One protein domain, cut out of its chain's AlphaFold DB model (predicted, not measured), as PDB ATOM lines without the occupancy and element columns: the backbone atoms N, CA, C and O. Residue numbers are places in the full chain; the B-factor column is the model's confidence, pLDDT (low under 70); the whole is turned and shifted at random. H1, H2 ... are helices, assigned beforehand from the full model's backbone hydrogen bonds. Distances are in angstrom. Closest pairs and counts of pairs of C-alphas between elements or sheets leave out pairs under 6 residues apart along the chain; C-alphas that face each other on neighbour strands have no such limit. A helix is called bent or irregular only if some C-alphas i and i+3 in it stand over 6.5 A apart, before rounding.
ATOM      1  N   THR A  34     -17.543  16.458 -37.327       94.25
ATOM      2  CA  THR A  34     -18.073  15.797 -36.130       94.25
ATOM      3  C   THR A  34     -19.456  15.201 -36.390       94.25
ATOM      4  O   THR A  34     -19.745  14.088 -35.962       94.25
ATOM      5  N   CYS A  35     -20.313  15.921 -37.110       93.81
ATOM      6  CA  CYS A  35     -21.675  15.480 -37.419       93.81
ATOM      7  C   CYS A  35     -21.682  14.309 -38.396       93.81
ATOM      8  O   CYS A  35     -22.360  13.310 -38.161       93.81
ATOM      9  N   ASP A  36     -20.859  14.411 -39.441       92.00
ATOM     10  CA  ASP A  36     -20.673  13.345 -40.420       92.00
ATOM     11  C   ASP A  36     -20.157  12.070 -39.752       92.00
ATOM     12  O   ASP A  36     -20.575  10.965 -40.106       92.00
ATOM     13  N   GLU A  37     -19.239  12.202 -38.794       92.50
ATOM     14  CA  GLU A  37     -18.708  11.062 -38.060       92.50
ATOM     15  C   GLU A  37     -19.764  10.418 -37.160       92.50
ATOM     16  O   GLU A  37     -19.923   9.200 -37.235       92.50
ATOM     17  N   ILE A  38     -20.528  11.206 -36.391       92.62
ATOM     18  CA  ILE A  38     -21.657  10.705 -35.589       92.62
ATOM     19  C   ILE A  38     -22.654   9.964 -36.490       92.62
ATOM     20  O   ILE A  38     -22.966   8.801 -36.236       92.62
ATOM     21  N   GLY A  39     -23.107  10.596 -37.579       90.94
ATOM     22  CA  GLY A  39     -24.094  10.017 -38.494       90.94
ATOM     23  C   GLY A  39     -23.631   8.681 -39.084       90.94
ATOM     24  O   GLY A  39     -24.399   7.716 -39.104       90.94
ATOM     25  N   LYS A  40     -22.351   8.597 -39.480       90.44
ATOM     26  CA  LYS A  40     -21.723   7.375 -40.015       90.44
ATOM     27  C   LYS A  40     -21.514   6.300 -38.954       90.44
ATOM     28  O   LYS A  40     -21.807   5.136 -39.209       90.44
ATOM     29  N   LYS A  41     -20.984   6.659 -37.784       88.88
ATOM     30  CA  LYS A  41     -20.683   5.707 -36.703       88.88
ATOM     31  C   LYS A  41     -21.944   5.108 -36.104       88.88
ATOM     32  O   LYS A  41     -21.951   3.929 -35.770       88.88
ATOM     33  N   CYS A  42     -23.005   5.897 -36.028       90.12
ATOM     34  CA  CYS A  42     -24.288   5.479 -35.492       90.12
ATOM     35  C   CYS A  42     -25.238   4.895 -36.551       90.12
ATOM     36  O   CYS A  42     -26.323   4.451 -36.193       90.12
ATOM     37  N   HIS A  43     -24.847   4.851 -37.836       87.75
ATOM     38  CA  HIS A  43     -25.725   4.503 -38.968       87.75
ATOM     39  C   HIS A  43     -26.468   3.169 -38.825       87.75
ATOM     40  O   HIS A  43     -27.577   3.021 -39.331       87.75
ATOM     41  N   HIS A  44     -25.869   2.204 -38.129       85.88
ATOM     42  CA  HIS A  44     -26.447   0.880 -37.908       85.88
ATOM     43  C   HIS A  44     -26.753   0.593 -36.437       85.88
ATOM     44  O   HIS A  44     -26.960  -0.568 -36.087       85.88
ATOM     45  N   SER A  45     -26.753   1.603 -35.560       84.44
ATOM     46  CA  SER A  45     -26.987   1.333 -34.146       84.44
ATOM     47  C   SER A  45     -28.397   0.760 -33.934       84.44
ATOM     48  O   SER A  45     -29.381   1.387 -34.343       84.44
ATOM     49  N   PRO A  46     -28.537  -0.414 -33.292       84.06
ATOM     50  CA  PRO A  46     -29.839  -1.009 -33.010       84.06
ATOM     51  C   PRO A  46     -30.497  -0.411 -31.757       84.06
ATOM     52  O   PRO A  46     -31.632  -0.764 -31.436       84.06
ATOM     53  N   THR A  47     -29.790   0.450 -31.021       87.56
ATOM     54  CA  THR A  47     -30.280   1.085 -29.797       87.56
ATOM     55  C   THR A  47     -31.065   2.358 -30.100       87.56
ATOM     56  O   THR A  47     -30.787   3.057 -31.071       87.56
ATOM     57  N   GLU A  48     -32.036   2.684 -29.243       90.19
ATOM     58  CA  GLU A  48     -32.834   3.914 -29.369       90.19
ATOM     59  C   GLU A  48     -31.940   5.164 -29.331       90.19
ATOM     60  O   GLU A  48     -32.039   6.024 -30.202       90.19
ATOM     61  N   LEU A  49     -30.986   5.208 -28.392       87.75
ATOM     62  CA  LEU A  49     -30.037   6.316 -28.268       87.75
ATOM     63  C   LEU A  49     -29.077   6.402 -29.466       87.75
ATOM     64  O   LEU A  49     -28.747   7.494 -29.924       87.75
ATOM     65  N   GLY A  50     -28.647   5.268 -30.020       90.56
ATOM     66  CA  GLY A  50     -27.800   5.269 -31.206       90.56
ATOM     67  C   GLY A  50     -28.540   5.717 -32.467       90.56
ATOM     68  O   GLY A  50     -27.950   6.411 -33.291       90.56
ATOM     69  N   GLN A  51     -29.833   5.402 -32.603       91.25
ATOM     70  CA  GLN A  51     -30.662   5.953 -33.682       91.25
ATOM     71  C   GLN A  51     -30.869   7.461 -33.524       91.25
ATOM     72  O   GLN A  51     -30.709   8.193 -34.499       91.25
ATOM     73  N   GLU A  52     -31.119   7.942 -32.304       92.12
ATOM     74  CA  GLU A  52     -31.188   9.381 -32.022       92.12
ATOM     75  C   GLU A  52     -29.880  10.083 -32.418       92.12
ATOM     76  O   GLU A  52     -29.891  11.118 -33.085       92.12
ATOM     77  N   CYS A  53     -28.736   9.492 -32.072       93.69
ATOM     78  CA  CYS A  53     -27.433  10.010 -32.461       93.69
ATOM     79  C   CYS A  53     -27.200   9.969 -33.978       93.69
ATOM     80  O   CYS A  53     -26.676  10.935 -34.530       93.69
ATOM     81  N   HIS A  54     -27.626   8.912 -34.676       93.25
ATOM     82  CA  HIS A  54     -27.588   8.863 -36.140       93.25
ATOM     83  C   HIS A  54     -28.367  10.028 -36.762       93.25
ATOM     84  O   HIS A  54     -27.810  10.775 -37.572       93.25
ATOM     85  N   GLU A  55     -29.623  10.216 -36.355       93.19
ATOM     86  CA  GLU A  55     -30.466  11.307 -36.848       93.19
ATOM     87  C   GLU A  55     -29.842  12.671 -36.528       93.19
ATOM     88  O   GLU A  55     -29.744  13.532 -37.404       93.19
ATOM     89  N   PHE A  56     -29.313  12.838 -35.315       93.19
ATOM     90  CA  PHE A  56     -28.632  14.054 -34.881       93.19
ATOM     91  C   PHE A  56     -27.406  14.397 -35.746       93.19
ATOM     92  O   PHE A  56     -27.207  15.563 -36.101       93.19
ATOM     93  N   GLY A  57     -26.603  13.399 -36.132       90.88
ATOM     94  CA  GLY A  57     -25.454  13.581 -37.027       90.88
ATOM     95  C   GLY A  57     -25.839  13.959 -38.464       90.88
ATOM     96  O   GLY A  57     -25.076  14.654 -39.136       90.88
ATOM     97  N   HIS A  58     -27.028  13.555 -38.925       89.62
ATOM     98  CA  HIS A  58     -27.532  13.842 -40.274       89.62
ATOM     99  C   HIS A  58     -28.409  15.094 -40.377       89.62
ATOM    100  O   HIS A  58     -28.584  15.620 -41.480       89.62
ATOM    101  N   ASP A  59     -28.951  15.589 -39.268       89.62
ATOM    102  CA  ASP A  59     -29.823  16.755 -39.283       89.62
ATOM    103  C   ASP A  59     -29.062  18.011 -39.758       89.62
ATOM    104  O   ASP A  59     -28.064  18.472 -39.183       89.62
ATOM    105  N   HIS A  60     -29.555  18.581 -40.858       80.56
ATOM    106  CA  HIS A  60     -29.002  19.771 -41.494       80.56
ATOM    107  C   HIS A  60     -29.247  21.061 -40.700       80.56
ATOM    108  O   HIS A  60     -28.657  22.090 -41.032       80.56
ATOM    109  N   THR A  61     -30.110  21.026 -39.684       86.56
ATOM    110  CA  THR A  61     -30.376  22.162 -38.794       86.56
ATOM    111  C   THR A  61     -29.364  22.269 -37.655       86.56
ATOM    112  O   THR A  61     -29.170  23.362 -37.125       86.56
ATOM    113  N   ASN A  62     -28.672  21.174 -37.328       89.38
ATOM    114  CA  ASN A  62     -27.591  21.176 -36.352       89.38
ATOM    115  C   ASN A  62     -26.359  21.918 -36.906       89.38
ATOM    116  O   ASN A  62     -26.123  21.981 -38.116       89.38
ATOM    117  N   THR A  63     -25.524  22.447 -36.018       92.00
ATOM    118  CA  THR A  63     -24.208  23.009 -36.352       92.00
ATOM    119  C   THR A  63     -23.085  22.024 -36.023       92.00
ATOM    120  O   THR A  63     -23.304  20.966 -35.436       92.00
ATOM    121  N   GLU A  64     -21.850  22.343 -36.413       92.88
ATOM    122  CA  GLU A  64     -20.671  21.583 -35.969       92.88
ATOM    123  C   GLU A  64     -20.450  21.697 -34.447       92.88
ATOM    124  O   GLU A  64     -19.934  20.775 -33.818       92.88
ATOM    125  N   GLU A  65     -20.844  22.817 -33.836       94.50
ATOM    126  CA  GLU A  65     -20.746  23.028 -32.387       94.50
ATOM    127  C   GLU A  65     -21.748  22.156 -31.621       94.50
ATOM    128  O   GLU A  65     -21.367  21.543 -30.621       94.50
ATOM    129  N   ASP A  66     -22.973  22.006 -32.132       94.38
ATOM    130  CA  ASP A  66     -23.976  21.098 -31.555       94.38
ATOM    131  C   ASP A  66     -23.482  19.646 -31.586       94.38
ATOM    132  O   ASP A  66     -23.565  18.922 -30.593       94.38
ATOM    133  N   CYS A  67     -22.874  19.238 -32.703       93.94
ATOM    134  CA  CYS A  67     -22.282  17.911 -32.824       93.94
ATOM    135  C   CYS A  67     -21.151  17.690 -31.835       93.94
ATOM    136  O   CYS A  67     -21.126  16.657 -31.175       93.94
ATOM    137  N   LYS A  68     -20.260  18.669 -31.655       95.31
ATOM    138  CA  LYS A  68     -19.190  18.590 -30.648       95.31
ATOM    139  C   LYS A  68     -19.732  18.451 -29.231       95.31
ATOM    140  O   LYS A  68     -19.127  17.737 -28.434       95.31
ATOM    141  N   ALA A  69     -20.858  19.093 -28.921       96.50
ATOM    142  CA  ALA A  69     -21.471  19.009 -27.600       96.50
ATOM    143  C   ALA A  69     -21.982  17.595 -27.274       96.50
ATOM    144  O   ALA A  69     -21.842  17.158 -26.132       96.50
ATOM    145  N   ARG A  70     -22.518  16.864 -28.261       93.25
ATOM    146  CA  ARG A  70     -23.018  15.487 -28.071       93.25
ATOM    147  C   ARG A  70     -22.056  14.390 -28.512       93.25
ATOM    148  O   ARG A  70     -22.317  13.221 -28.254       93.25
ATOM    149  N   TYR A  71     -20.935  14.744 -29.137       92.81
ATOM    150  CA  TYR A  71     -20.013  13.788 -29.749       92.81
ATOM    151  C   TYR A  71     -19.576  12.683 -28.789       92.81
ATOM    152  O   TYR A  71     -19.646  11.515 -29.140       92.81
ATOM    153  N   ALA A  72     -19.185  13.025 -27.558       92.75
ATOM    154  CA  ALA A  72     -18.738  12.026 -26.587       92.75
ATOM    155  C   ALA A  72     -19.847  11.030 -26.193       92.75
ATOM    156  O   ALA A  72     -19.570   9.846 -26.036       92.75
ATOM    157  N   GLU A  73     -21.089  11.500 -26.053       91.25
ATOM    158  CA  GLU A  73     -22.253  10.665 -25.731       91.25
ATOM    159  C   GLU A  73     -22.595   9.740 -26.902       91.25
ATOM    160  O   GLU A  73     -22.690   8.527 -26.728       91.25
ATOM    161  N   CYS A  74     -22.685  10.306 -28.107       92.38
ATOM    162  CA  CYS A  74     -23.006   9.545 -29.304       92.38
ATOM    163  C   CYS A  74     -21.924   8.534 -29.666       92.38
ATOM    164  O   CYS A  74     -22.238   7.398 -30.000       92.38
ATOM    165  N   MET A  75     -20.647   8.899 -29.558       91.31
ATOM    166  CA  MET A  75     -19.565   7.954 -29.818       91.31
ATOM    167  C   MET A  75     -19.531   6.842 -28.774       91.31
ATOM    168  O   MET A  75     -19.398   5.689 -29.158       91.31
ATOM    169  N   ALA A  76     -19.737   7.133 -27.486       90.62
ATOM    170  CA  ALA A  76     -19.783   6.085 -26.465       90.62
ATOM    171  C   ALA A  76     -20.910   5.069 -26.722       90.62
ATOM    172  O   ALA A  76     -20.694   3.863 -26.590       90.62
ATOM    173  N   GLU A  77     -22.087   5.546 -27.130       88.06
ATOM    174  CA  GLU A  77     -23.219   4.687 -27.479       88.06
ATOM    175  C   GLU A  77     -22.938   3.870 -28.748       88.06
ATOM    176  O   GLU A  77     -23.115   2.649 -28.775       88.06
ATOM    177  N   CYS A  78     -22.462   4.523 -29.806       84.88
ATOM    178  CA  CYS A  78     -22.312   3.904 -31.120       84.88
ATOM    179  C   CYS A  78     -21.061   3.018 -31.225       84.88
ATOM    180  O   CYS A  78     -21.083   2.012 -31.934       84.88
ATOM    181  N   GLU A  79     -19.994   3.312 -30.478       78.56
ATOM    182  CA  GLU A  79     -18.843   2.415 -30.316       78.56
ATOM    183  C   GLU A  79     -19.188   1.187 -29.466       78.56
ATOM    184  O   GLU A  79     -18.632   0.114 -29.697       78.56
ATOM    185  N   GLY A  80     -20.138   1.310 -28.531       62.75
ATOM    186  CA  GLY A  80     -20.688   0.176 -27.784       62.75
ATOM    187  C   GLY A  80     -21.637  -0.703 -28.605       62.75
ATOM    188  O   GLY A  80     -21.839  -1.870 -28.268       62.75
ATOM    189  N   SER A  81     -22.184  -0.153 -29.691       55.62
ATOM    190  CA  SER A  81     -23.217  -0.772 -30.530       55.62
ATOM    191  C   SER A  81     -22.677  -1.396 -31.821       55.62
ATOM    192  O   SER A  81     -23.410  -2.080 -32.534       55.62
TER     193      SER A  81
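Overview. This is residues 34 to 81 of the 85 residues of an uncharacterized protein of Proteobacteria bacterium (UniProt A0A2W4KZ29). A small all-helix cluster is built on one long helix, H3, which is kinked partway and runs along the longest axis, with the two shorter helices H1 and H2 both packed on it. The three helix centres make a triangle; H1 runs nearly along H3, while H2 slants across both, and H2 and H3 form a helical hairpin. The printed part has 48 residues with three named helices in the order H1, H2, H3 and no named strand. It is compact, with a radius of gyration of the C-alphas of 9.1 A, and its C-alphas span 25 by 17 by 14 A along the three main axes.

Along the chain. The longest helix is H3, residues 64 to 81, which measures 23.1 A from C-alpha 64 at (-20.671, 21.583, -35.969) to C-alpha 81 at (-23.217, -0.772, -30.530). H3 is irregular: C-alphas 69 and 72 are 7.6 A apart, and it has a kink of 59 degrees near residue 71. H2 holds residues 48 to 58 and measures 15.7 A from first to last C-alpha. H1 holds residues 34 to 41, beginning at C-alpha 34 at (-18.073, 15.797, -36.130), and is 10.4 A long.

Arrangement. H3 touches H1, with the C-alphas of Cys 35 and Cys 67 the closest at 5.2 A. Their lines stand at a shallow tilt of 20 degrees, and they run the same way. H3 also touches H2, where the closest C-alphas are those of Cys 53 and Cys 74, 5.5 A apart. These two form a helical hairpin, running opposite ways at a steep tilt of 39 degrees; the line of H3 is a rough one. H1 and H2 touch each other, the closest C-alphas being those of Gly 39 and Gly 57 at 4.1 A. They run opposite ways at a steep tilt of 49 degrees. In H1 and H2 every backbone O i to N i+4 pair is within hydrogen-bond range; in H3 it is 12 of 14.

Size, cuts and confidence. The two C-alphas farthest apart are those of Thr 61 and Gly 80, at 26.4 A, while the first and last printed C-alphas, of Thr 34 and Ser 81, are 18.2 A apart. The printed part runs from residue 34 to residue 81 and has no cut. The link from H1 to H2 is short, with 6 residues between them, and the link from H2 to H3 is tight, with 5; neither is long. The mean pLDDT of the printed part is 89.2, and confidence is low, under 70, at residues 80 to 81.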